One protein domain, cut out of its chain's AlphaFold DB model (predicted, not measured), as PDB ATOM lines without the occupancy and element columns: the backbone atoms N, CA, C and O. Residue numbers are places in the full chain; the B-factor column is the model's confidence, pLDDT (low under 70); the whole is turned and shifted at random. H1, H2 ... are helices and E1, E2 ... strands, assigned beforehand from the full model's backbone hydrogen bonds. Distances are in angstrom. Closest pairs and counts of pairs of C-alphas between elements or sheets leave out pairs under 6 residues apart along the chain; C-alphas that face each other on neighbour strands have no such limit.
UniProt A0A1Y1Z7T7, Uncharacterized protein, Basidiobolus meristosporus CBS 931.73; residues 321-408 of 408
ATOM      1  N   ASN A 321     186.180 174.926 212.648       80.06
ATOM      2  CA  ASN A 321     186.659 175.969 211.751       80.06
ATOM      3  C   ASN A 321     185.722 176.125 210.544       80.06
ATOM      4  O   ASN A 321     185.854 175.419 209.544       80.06
ATOM      5  N   VAL A 322     184.806 177.092 210.604       83.31
ATOM      6  CA  VAL A 322     183.874 177.407 209.501       83.31
ATOM      7  C   VAL A 322     184.594 178.057 208.309       83.31
ATOM      8  O   VAL A 322     184.085 178.041 207.193       83.31
ATOM      9  N   THR A 323     185.807 178.600 208.494       81.50
ATOM     10  CA  THR A 323     186.554 179.233 207.388       81.50
ATOM     11  C   THR A 323     187.014 178.231 206.327       81.50
ATOM     12  O   THR A 323     187.232 178.619 205.183       81.50
ATOM     13  N   SER A 324     187.066 176.942 206.669       78.06
ATOM     14  CA  SER A 324     187.352 175.857 205.727       78.06
ATOM     15  C   SER A 324     186.266 175.671 204.658       78.06
ATOM     16  O   SER A 324     186.546 175.111 203.599       78.06
ATOM     17  N   LEU A 325     185.046 176.167 204.902       83.25
ATOM     18  CA  LEU A 325     183.962 176.146 203.925       83.25
ATOM     19  C   LEU A 325     184.106 177.279 202.896       83.25
ATOM     20  O   LEU A 325     184.501 178.396 203.255       83.25
ATOM     21  N   PRO A 326     183.685 177.046 201.641       80.19
ATOM     22  CA  PRO A 326     183.457 178.098 200.656       80.19
ATOM     23  C   PRO A 326     182.562 179.216 201.206       80.19
ATOM     24  O   PRO A 326     181.611 178.949 201.940       80.19
ATOM     25  N   ALA A 327     182.828 180.475 200.843       83.75
ATOM     26  CA  ALA A 327     182.108 181.638 201.381       83.75
ATOM     27  C   ALA A 327     180.577 181.553 201.194       83.75
ATOM     28  O   ALA A 327     179.812 181.916 202.087       83.75
ATOM     29  N   ASN A 328     180.130 180.985 200.073       81.62
ATOM     30  CA  ASN A 328     178.723 180.724 199.767       81.62
ATOM     31  C   ASN A 328     178.102 179.565 200.572       81.62
ATOM     32  O   ASN A 328     176.912 179.321 200.445       81.62
ATOM     33  N   LEU A 329     178.872 178.827 201.370       83.31
ATOM     34  CA  LEU A 329     178.370 177.766 202.249       83.31
ATOM     35  C   LEU A 329     178.477 178.135 203.730       83.31
ATOM     36  O   LEU A 329     177.706 177.617 204.532       83.31
ATOM     37  N   ARG A 330     179.371 179.066 204.094       87.31
ATOM     38  CA  ARG A 330     179.564 179.514 205.485       87.31
ATOM     39  C   ARG A 330     178.278 180.028 206.130       87.31
ATOM     40  O   ARG A 330     178.020 179.721 207.283       87.31
ATOM     41  N   HIS A 331     177.456 180.765 205.382       86.62
ATOM     42  CA  HIS A 331     176.198 181.324 205.894       86.62
ATOM     43  C   HIS A 331     175.102 180.272 206.129       86.62
ATOM     44  O   HIS A 331     174.127 180.552 206.817       86.62
ATOM     45  N   LEU A 332     175.244 179.069 205.558       84.56
ATOM     46  CA  LEU A 332     174.295 177.966 205.743       84.56
ATOM     47  C   LEU A 332     174.593 177.134 206.995       84.56
ATOM     48  O   LEU A 332     173.787 176.280 207.363       84.56
ATOM     49  N   VAL A 333     175.756 177.352 207.610       85.75
ATOM     50  CA  VAL A 333     176.220 176.627 208.787       85.75
ATOM     51  C   VAL A 333     176.077 177.533 209.998       85.75
ATOM     52  O   VAL A 333     176.859 178.460 210.198       85.75
ATOM     53  N   ASN A 334     175.087 177.233 210.835       85.75
ATOM     54  CA  ASN A 334     174.985 177.836 212.152       85.75
ATOM     55  C   ASN A 334     175.695 176.940 213.172       85.75
ATOM     56  O   ASN A 334     175.172 175.897 213.559       85.75
ATOM     57  N   VAL A 335     176.883 177.353 213.615       82.31
ATOM     58  CA  VAL A 335     177.662 176.624 214.632       82.31
ATOM     59  C   VAL A 335     176.934 176.502 215.975       82.31
ATOM     60  O   VAL A 335     177.206 175.565 216.715       82.31
ATOM     61  N   ALA A 336     175.966 177.372 216.280       83.19
ATOM     62  CA  ALA A 336     175.145 177.226 217.483       83.19
ATOM     63  C   ALA A 336     174.223 175.991 217.433       83.19
ATOM     64  O   ALA A 336     173.823 175.485 218.477       83.19
ATOM     65  N   ASN A 337     173.926 175.475 216.234       83.25
ATOM     66  CA  ASN A 337     173.038 174.329 216.022       83.25
ATOM     67  C   ASN A 337     173.806 173.012 215.799       83.25
ATOM     68  O   ASN A 337     173.251 172.050 215.265       83.25
ATOM     69  N   LEU A 338     175.088 172.959 216.172       83.69
ATOM     70  CA  LEU A 338     175.887 171.739 216.095       83.69
ATOM     71  C   LEU A 338     175.334 170.685 217.068       83.69
ATOM     72  O   LEU A 338     175.406 170.837 218.285       83.69
ATOM     73  N   LYS A 339     174.817 169.583 216.527       86.00
ATOM     74  CA  LYS A 339     174.441 168.387 217.284       86.00
ATOM     75  C   LYS A 339     175.617 167.423 217.295       86.00
ATOM     76  O   LYS A 339     176.065 166.976 216.240       86.00
ATOM     77  N   LEU A 340     176.115 167.106 218.486       85.75
ATOM     78  CA  LEU A 340     177.144 166.085 218.662       85.75
ATOM     79  C   LEU A 340     176.574 164.699 218.317       85.75
ATOM     80  O   LEU A 340     175.481 164.341 218.752       85.75
ATOM     81  N   THR A 341     177.339 163.922 217.561       83.00
ATOM     82  CA  THR A 341     177.076 162.517 217.219       83.00
ATOM     83  C   THR A 341     178.299 161.665 217.556       83.00
ATOM     84  O   THR A 341     179.363 162.207 217.850       83.00
ATOM     85  N   SER A 342     178.166 160.335 217.509       77.75
ATOM     86  CA  SER A 342     179.285 159.394 217.703       77.75
ATOM     87  C   SER A 342     180.477 159.676 216.788       77.75
ATOM     88  O   SER A 342     181.615 159.440 217.181       77.75
ATOM     89  N   ASP A 343     180.213 160.223 215.603       74.81
ATOM     90  CA  ASP A 343     181.184 160.347 214.516       74.81
ATOM     91  C   ASP A 343     181.562 161.800 214.199       74.81
ATOM     92  O   ASP A 343     182.204 162.062 213.186       74.81
ATOM     93  N   GLY A 344     181.173 162.762 215.041       84.38
ATOM     94  CA  GLY A 344     181.463 164.182 214.837       84.38
ATOM     95  C   GLY A 344     180.247 165.065 215.080       84.38
ATOM     96  O   GLY A 344     179.451 164.807 215.982       84.38
ATOM     97  N   TYR A 345     180.088 166.118 214.284       85.06
ATOM     98  CA  TYR A 345     179.021 167.103 214.455       85.06
ATOM     99  C   TYR A 345     178.097 167.150 213.248       85.06
ATOM    100  O   TYR A 345     178.557 167.212 212.113       85.06
ATOM    101  N   LEU A 346     176.792 167.197 213.493       84.19
ATOM    102  CA  LEU A 346     175.780 167.475 212.480       84.19
ATOM    103  C   LEU A 346     175.253 168.893 212.651       84.19
ATOM    104  O   LEU A 346     175.010 169.337 213.770       84.19
ATOM    105  N   VAL A 347     175.032 169.590 211.544       83.88
ATOM    106  CA  VAL A 347     174.353 170.890 211.529       83.88
ATOM    107  C   VAL A 347     173.071 170.753 210.729       83.88
ATOM    108  O   VAL A 347     172.998 169.991 209.756       83.88
ATOM    109  N   ASP A 348     172.063 171.528 211.119       70.12
ATOM    110  CA  ASP A 348     170.877 171.735 210.298       70.12
ATOM    111  C   ASP A 348     171.304 172.110 208.859       70.12
ATOM    112  O   ASP A 348     172.304 172.800 208.652       70.12
ATOM    113  N   ASN A 349     170.573 171.622 207.850       81.19
ATOM    114  CA  ASN A 349     170.910 171.694 206.411       81.19
ATOM    115  C   ASN A 349     171.876 170.618 205.875       81.19
ATOM    116  O   ASN A 349     172.441 170.791 204.786       81.19
ATOM    117  N   GLY A 350     172.038 169.507 206.601       83.00
ATOM    118  CA  GLY A 350     172.687 168.292 206.092       83.00
ATOM    119  C   GLY A 350     174.208 168.382 205.991       83.00
ATOM    120  O   GLY A 350     174.810 167.653 205.206       83.00
ATOM    121  N   PHE A 351     174.821 169.291 206.751       88.31
ATOM    122  CA  PHE A 351     176.271 169.334 206.908       88.31
ATOM    123  C   PHE A 351     176.704 168.395 208.033       88.31
ATOM    124  O   PHE A 351     176.124 168.417 209.118       88.31
ATOM    125  N   ALA A 352     177.766 167.634 207.787       89.06
ATOM    126  CA  ALA A 352     178.493 166.901 208.818       89.06
ATOM    127  C   ALA A 352     179.918 167.454 208.943       89.06
ATOM    128  O   ALA A 352     180.504 167.851 207.939       89.06
ATOM    129  N   TYR A 353     180.472 167.488 210.151       89.12
ATOM    130  CA  TYR A 353     181.847 167.897 210.423       89.12
ATOM    131  C   TYR A 353     182.573 166.826 211.235       89.12
ATOM    132  O   TYR A 353     182.153 166.496 212.345       89.12
ATOM    133  N   LYS A 354     183.675 166.314 210.686       88.25
ATOM    134  CA  LYS A 354     184.518 165.283 211.298       88.25
ATOM    135  C   LYS A 354     185.979 165.543 210.933       88.25
ATOM    136  O   LYS A 354     186.275 165.837 209.780       88.25
ATOM    137  N   ASP A 355     186.878 165.491 211.916       87.44
ATOM    138  CA  ASP A 355     188.341 165.563 211.726       87.44
ATOM    139  C   ASP A 355     188.843 166.741 210.864       87.44
ATOM    140  O   ASP A 355     189.801 166.642 210.091       87.44
ATOM    141  N   GLY A 356     188.181 167.896 210.983       86.88
ATOM    142  CA  GLY A 356     188.525 169.094 210.210       86.88
ATOM    143  C   GLY A 356     187.926 169.148 208.804       86.88
ATOM    144  O   GLY A 356     188.200 170.102 208.078       86.88
ATOM    145  N   TYR A 357     187.114 168.164 208.418       89.44
ATOM    146  CA  TYR A 357     186.410 168.129 207.142       89.44
ATOM    147  C   TYR A 357     184.920 168.386 207.328       89.44
ATOM    148  O   TYR A 357     184.283 167.833 208.222       89.44
ATOM    149  N   TRP A 358     184.352 169.169 206.419       91.00
ATOM    150  CA  TRP A 358     182.910 169.280 206.243       91.00
ATOM    151  C   TRP A 358     182.437 168.357 205.129       91.00
ATOM    152  O   TRP A 358     183.081 168.282 204.092       91.00
ATOM    153  N   TYR A 359     181.281 167.727 205.290       90.25
ATOM    154  CA  TYR A 359     180.634 166.920 204.264       90.25
ATOM    155  C   TYR A 359     179.236 167.454 203.967       90.25
ATOM    156  O   TYR A 359     178.447 167.687 204.885       90.25
ATOM    157  N   LYS A 360     178.925 167.644 202.679       89.69
ATOM    158  CA  LYS A 360     177.580 167.988 202.204       89.69
ATOM    159  C   LYS A 360     177.360 167.524 200.772       89.69
ATOM    160  O   LYS A 360     178.163 167.816 199.885       89.69
ATOM    161  N   ASN A 361     176.218 166.878 200.529       88.88
ATOM    162  CA  ASN A 361     175.759 166.476 199.194       88.88
ATOM    163  C   ASN A 361     176.830 165.712 198.385       88.88
ATOM    164  O   ASN A 361     177.042 166.007 197.210       88.88
ATOM    165  N   GLY A 362     177.548 164.781 199.022       87.31
ATOM    166  CA  GLY A 362     178.598 163.990 198.366       87.31
ATOM    167  C   GLY A 362     179.951 164.689 198.210       87.31
ATOM    168  O   GLY A 362     180.870 164.086 197.664       87.31
ATOM    169  N   ASN A 363     180.096 165.932 198.681       90.06
ATOM    170  CA  ASN A 363     181.344 166.689 198.594       90.06
ATOM    171  C   ASN A 363     181.949 166.890 199.980       90.06
ATOM    172  O   ASN A 363     181.229 167.179 200.940       90.06
ATOM    173  N   TRP A 364     183.274 166.800 200.054       91.25
ATOM    174  CA  TRP A 364     184.031 167.137 201.258       91.25
ATOM    175  C   TRP A 364     184.671 168.510 201.116       91.25
ATOM    176  O   TRP A 364     185.090 168.860 200.022       91.25
ATOM    177  N   TYR A 365     184.788 169.273 202.199       91.12
ATOM    178  CA  TYR A 365     185.392 170.601 202.206       91.12
ATOM    179  C   TYR A 365     186.399 170.720 203.343       91.12
ATOM    180  O   TYR A 365     186.103 170.332 204.474       91.12
ATOM    181  N   LYS A 366     187.575 171.273 203.050       90.44
ATOM    182  CA  LYS A 366     188.622 171.538 204.039       90.44
ATOM    183  C   LYS A 366     189.528 172.653 203.541       90.44
ATOM    184  O   LYS A 366     189.924 172.633 202.387       90.44
ATOM    185  N   ASP A 367     189.829 173.617 204.406       88.75
ATOM    186  CA  ASP A 367     190.755 174.729 204.156       88.75
ATOM    187  C   ASP A 367     190.550 175.462 202.811       88.75
ATOM    188  O   ASP A 367     191.503 175.892 202.175       88.75
ATOM    189  N   GLY A 368     189.295 175.612 202.364       86.50
ATOM    190  CA  GLY A 368     188.954 176.260 201.089       86.50
ATOM    191  C   GLY A 368     188.956 175.332 199.867       86.50
ATOM    192  O   GLY A 368     188.486 175.731 198.801       86.50
ATOM    193  N   TYR A 369     189.393 174.085 200.028       88.88
ATOM    194  CA  TYR A 369     189.317 173.041 199.013       88.88
ATOM    195  C   TYR A 369     187.996 172.281 199.117       88.88
ATOM    196  O   TYR A 369     187.454 172.103 200.211       88.88
ATOM    197  N   HIS A 370     187.499 171.776 197.987       91.06
ATOM    198  CA  HIS A 370     186.409 170.810 197.949       91.06
ATOM    199  C   HIS A 370     186.774 169.562 197.143       91.06
ATOM    200  O   HIS A 370     187.311 169.656 196.042       91.06
ATOM    201  N   TRP A 371     186.498 168.386 197.695       90.06
ATOM    202  CA  TRP A 371     186.725 167.094 197.061       90.06
ATOM    203  C   TRP A 371     185.421 166.580 196.474       90.06
ATOM    204  O   TRP A 371     184.429 166.408 197.190       90.06
ATOM    205  N   LYS A 372     185.441 166.308 195.171       89.44
ATOM    206  CA  LYS A 372     184.315 165.755 194.425       89.44
ATOM    207  C   LYS A 372     184.836 164.739 193.420       89.44
ATOM    208  O   LYS A 372     185.770 165.029 192.682       89.44
ATOM    209  N   ASN A 373     184.220 163.560 193.370       89.12
ATOM    210  CA  ASN A 373     184.535 162.512 192.389       89.12
ATOM    211  C   ASN A 373     186.035 162.156 192.306       89.12
ATOM    212  O   ASN A 373     186.577 161.991 191.215       89.12
ATOM    213  N   GLY A 374     186.719 162.066 193.449       86.44
ATOM    214  CA  GLY A 374     188.132 161.678 193.478       86.44
ATOM    215  C   GLY A 374     189.121 162.807 193.159       86.44
ATOM    216  O   GLY A 374     190.286 162.533 192.887       86.44
ATOM    217  N   VAL A 375     188.661 164.060 193.126       86.88
ATOM    218  CA  VAL A 375     189.457 165.212 192.697       86.88
ATOM    219  C   VAL A 375     189.256 166.386 193.652       86.88
ATOM    220  O   VAL A 375     188.125 166.681 194.046       86.88
ATOM    221  N   TRP A 376     190.348 167.077 193.990       88.88
ATOM    222  CA  TRP A 376     190.312 168.337 194.730       88.88
ATOM    223  C   TRP A 376     190.066 169.518 193.795       88.88
ATOM    224  O   TRP A 376     190.553 169.566 192.667       88.88
ATOM    225  N   TYR A 377     189.324 170.496 194.288       88.69
ATOM    226  CA  TYR A 377     189.004 171.726 193.587       88.69
ATOM    227  C   TYR A 377     189.120 172.913 194.544       88.69
ATOM    228  O   TYR A 377     188.746 172.815 195.714       88.69
ATOM    229  N   THR A 378     189.572 174.051 194.039       87.81
ATOM    230  CA  THR A 378     189.528 175.355 194.714       87.81
ATOM    231  C   THR A 378     188.522 176.261 194.008       87.81
ATOM    232  O   THR A 378     187.871 175.856 193.041       87.81
ATOM    233  N   GLY A 379     188.370 177.501 194.482       82.12
ATOM    234  CA  GLY A 379     187.578 178.516 193.778       82.12
ATOM    235  C   GLY A 379     188.084 178.825 192.361       82.12
ATOM    236  O   GLY A 379     187.332 179.366 191.558       82.12
ATOM    237  N   GLU A 380     189.324 178.450 192.047       82.25
ATOM    238  CA  GLU A 380     189.998 178.749 190.781       82.25
ATOM    239  C   GLU A 380     190.026 177.559 189.808       82.25
ATOM    240  O   GLU A 380     190.320 177.732 188.627       82.25
ATOM    241  N   GLY A 381     189.681 176.349 190.262       85.88
ATOM    242  CA  GLY A 381     189.581 175.181 189.393       85.88
ATOM    243  C   GLY A 381     190.031 173.879 190.043       85.88
ATOM    244  O   GLY A 381     190.006 173.717 191.259       85.88
ATOM    245  N   LYS A 382     190.396 172.907 189.202       86.19
ATOM    246  CA  LYS A 382     190.863 171.585 189.628       86.19
ATOM    247  C   LYS A 382     192.284 171.678 190.191       86.19
ATOM    248  O   LYS A 382     193.188 172.163 189.514       86.19
ATOM    249  N   VAL A 383     192.479 171.131 191.385       86.00
ATOM    250  CA  VAL A 383     193.785 170.963 192.025       86.00
ATOM    251  C   VAL A 383     194.189 169.503 191.907       86.00
ATOM    252  O   VAL A 383     193.454 168.596 192.305       86.00
ATOM    253  N   ALA A 384     195.356 169.272 191.320       74.88
ATOM    254  CA  ALA A 384     195.989 167.966 191.303       74.88
ATOM    255  C   ALA A 384     197.242 168.040 192.178       74.88
ATOM    256  O   ALA A 384     197.936 169.059 192.150       74.88
ATOM    257  N   PRO A 385     197.549 166.985 192.950       70.75
ATOM    258  CA  PRO A 385     198.802 166.937 193.679       70.75
ATOM    259  C   PRO A 385     199.969 167.039 192.691       70.75
ATOM    260  O   PRO A 385     199.903 166.533 191.567       70.75
ATOM    261  N   LYS A 386     201.052 167.694 193.116       68.06
ATOM    262  CA  LYS A 386     202.202 168.058 192.270       68.06
ATOM    263  C   LYS A 386     202.791 166.889 191.467       68.06
ATOM    264  O   LYS A 386     203.325 167.098 190.383       68.06
ATOM    265  N   ASN A 387     202.679 165.665 191.979       70.62
ATOM    266  CA  ASN A 387     203.146 164.435 191.336       70.62
ATOM    267  C   ASN A 387     202.237 163.914 190.202       70.62
ATOM    268  O   ASN A 387     202.636 162.990 189.499       70.62
ATOM    269  N   GLN A 388     201.043 164.480 190.013       67.31
ATOM    270  CA  GLN A 388     200.078 164.103 188.971       67.31
ATOM    271  C   GLN A 388     199.888 165.185 187.895       67.31
ATOM    272  O   GLN A 388     199.148 164.980 186.930       67.31
ATOM    273  N   CYS A 389     200.555 166.333 188.028       67.31
ATOM    274  CA  CYS A 389     200.494 167.412 187.049       67.31
ATOM    275  C   CYS A 389     201.377 167.078 185.834       67.31
ATOM    276  O   CYS A 389     202.597 167.216 185.890       67.31
ATOM    277  N   ASN A 390     200.768 166.651 184.724       67.06
ATOM    278  CA  ASN A 390     201.460 166.532 183.437       67.06
ATOM    279  C   ASN A 390     201.497 167.893 182.723       67.06
ATOM    280  O   ASN A 390     200.549 168.669 182.816       67.06
ATOM    281  N   ALA A 391     202.565 168.160 181.960       60.44
ATOM    282  CA  ALA A 391     202.837 169.450 181.303       60.44
ATOM    283  C   ALA A 391     201.710 169.981 180.387       60.44
ATOM    284  O   ALA A 391     201.717 171.146 180.001       60.44
ATOM    285  N   THR A 392     200.747 169.136 180.029       61.16
ATOM    286  CA  THR A 392     199.620 169.437 179.142       61.16
ATOM    287  C   THR A 392     198.343 169.893 179.853       61.16
ATOM    288  O   THR A 392     197.384 170.240 179.171       61.16
ATOM    289  N   SER A 393     198.279 169.908 181.189       56.88
ATOM    290  CA  SER A 393     197.110 170.418 181.923       56.88
ATOM    291  C   SER A 393     197.521 171.446 182.980       56.88
ATOM    292  O   SER A 393     198.341 171.122 183.838       56.88
ATOM    293  N   PRO A 394     196.966 172.673 182.950       56.00
ATOM    294  CA  PRO A 394     197.231 173.674 183.973       56.00
ATOM    295  C   PRO A 394     196.573 173.222 185.280       56.00
ATOM    296  O   PRO A 394     195.365 173.347 185.466       56.00
ATOM    297  N   CYS A 395     197.365 172.640 186.171       62.97
ATOM    298  CA  CYS A 395     196.967 172.366 187.542       62.97
ATOM    299  C   CYS A 395     197.544 173.470 188.427       62.97
ATOM    300  O   CYS A 395     198.721 173.814 188.298       62.97
ATOM    301  N   LEU A 396     196.728 174.025 189.321       63.25
ATOM    302  CA  LEU A 396     197.224 174.921 190.362       63.25
ATOM    303  C   LEU A 396     198.116 174.114 191.312       63.25
ATOM    304  O   LEU A 396     197.719 173.051 191.790       63.25
ATOM    305  N   PHE A 397     199.341 174.597 191.523       59.22
ATOM    306  CA  PHE A 397     200.324 173.978 192.407       59.22
ATOM    307  C   PHE A 397     200.008 174.334 193.858       59.22
ATOM    308  O   PHE A 397     200.628 175.221 194.435       59.22
ATOM    309  N   GLU A 398     199.060 173.622 194.445       68.31
ATOM    310  CA  GLU A 398     198.856 173.625 195.887       68.31
ATOM    311  C   GLU A 398     198.808 172.178 196.371       68.31
ATOM    312  O   GLU A 398     198.294 171.311 195.666       68.31
ATOM    313  N   ASP A 399     199.383 171.904 197.544       77.06
ATOM    314  CA  ASP A 399     199.281 170.591 198.174       77.06
ATOM    315  C   ASP A 399     197.882 170.479 198.785       77.06
ATOM    316  O   ASP A 399     197.612 171.114 199.811       77.06
ATOM    317  N   PRO A 400     196.953 169.725 198.164       81.31
ATOM    318  CA  PRO A 400     195.605 169.676 198.680       81.31
ATOM    319  C   PRO A 400     195.578 168.918 200.017       81.31
ATOM    320  O   PRO A 400     196.485 168.127 200.314       81.31
ATOM    321  N   PRO A 401     194.518 169.089 200.825       83.25
ATOM    322  CA  PRO A 401     194.355 168.326 202.050       83.25
ATOM    323  C   PRO A 401     194.414 166.820 201.775       83.25
ATOM    324  O   PRO A 401     194.063 166.350 200.687       83.25
ATOM    325  N   ARG A 402     194.808 166.032 202.785       85.38
ATOM    326  CA  ARG A 402     194.732 164.567 202.683       85.38
ATOM    327  C   ARG A 402     193.329 164.160 202.241       85.38
ATOM    328  O   ARG A 402     192.346 164.762 202.682       85.38
ATOM    329  N   ILE A 403     193.256 163.159 201.369       82.44
ATOM    330  CA  ILE A 403     191.982 162.595 200.925       82.44
ATOM    331  C   ILE A 403     191.202 162.204 202.185       82.44
ATOM    332  O   ILE A 403     191.774 161.516 203.033       82.44
ATOM    333  N   PRO A 404     189.955 162.672 202.352       76.88
ATOM    334  CA  PRO A 404     189.147 162.271 203.491       76.88
ATOM    335  C   PRO A 404     188.999 160.746 203.457       76.88
ATOM    336  O   PRO A 404     188.509 160.196 202.466       76.88
ATOM    337  N   SER A 405     189.454 160.053 204.505       71.88
ATOM    338  CA  SER A 405     189.168 158.631 204.671       71.88
ATOM    339  C   SER A 405     187.682 158.515 204.989       71.88
ATOM    340  O   SER A 405     187.204 158.913 206.045       71.88
ATOM    341  N   LEU A 406     186.914 158.015 204.024       56.38
ATOM    342  CA  LEU A 406     185.489 157.763 204.226       56.38
ATOM    343  C   LEU A 406     185.239 156.585 205.186       56.38
ATOM    344  O   LEU A 406     184.100 156.381 205.588       56.38
ATOM    345  N   PHE A 407     186.279 155.829 205.549       41.97
ATOM    346  CA  PHE A 407     186.200 154.610 206.344       41.97
ATOM    347  C   PHE A 407     187.545 154.353 207.036       41.97
ATOM    348  O   PHE A 407     188.426 153.729 206.450       41.97
ATOM    349  N   GLU A 408     187.707 154.857 208.254       37.72
ATOM    350  CA  GLU A 408     188.532 154.215 209.287       37.72
ATOM    351  C   GLU A 408     187.703 154.121 210.563       37.72
ATOM    352  O   GLU A 408     186.989 155.113 210.872       37.72
TER     353      GLU A 408
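What this domain is: This is residues 321 to 408 of the 408 residues of an uncharacterized protein of Basidiobolus meristosporus CBS 931.73 (UniProt A0A1Y1Z7T7). With little regular structure, this is a long, strongly twisted ribbon of eight strands, with H1 off to one side and residues 384 to 408 a tail. The named elements hold only 34 of the 88 printed residues, and the class is mostly strand: along the chain come H1 and then E1 to E8, a meander, each strand the antiparallel neighbour of the one before. It is only just compact, radius of gyration of the C-alphas 14.1 A, spanning 46 by 30 by 19 A.

How they stand to each other: Inner strands E5 and E6, residues 363 to 366 and 369 to 372, form a hairpin, N 369 and O 366 within hydrogen-bond range at 2.8 A. H1, residues 327 to 330, is not on the sheet and is too short for O i to N i+4 pairs.

Where its parts are: E1 to E4 hold residues 339 to 341, 344 to 347, 351 to 354 and 357 to 360; E7 and E8 hold 375 to 378 and 381 to 383. C-alpha 327 is at (182.108, 181.638, 201.381), C-alpha 383 at (193.785, 170.963, 192.025).

The domain as a whole: pLDDT is under 70 at residues 386, 388 to 398 and 406 to 408.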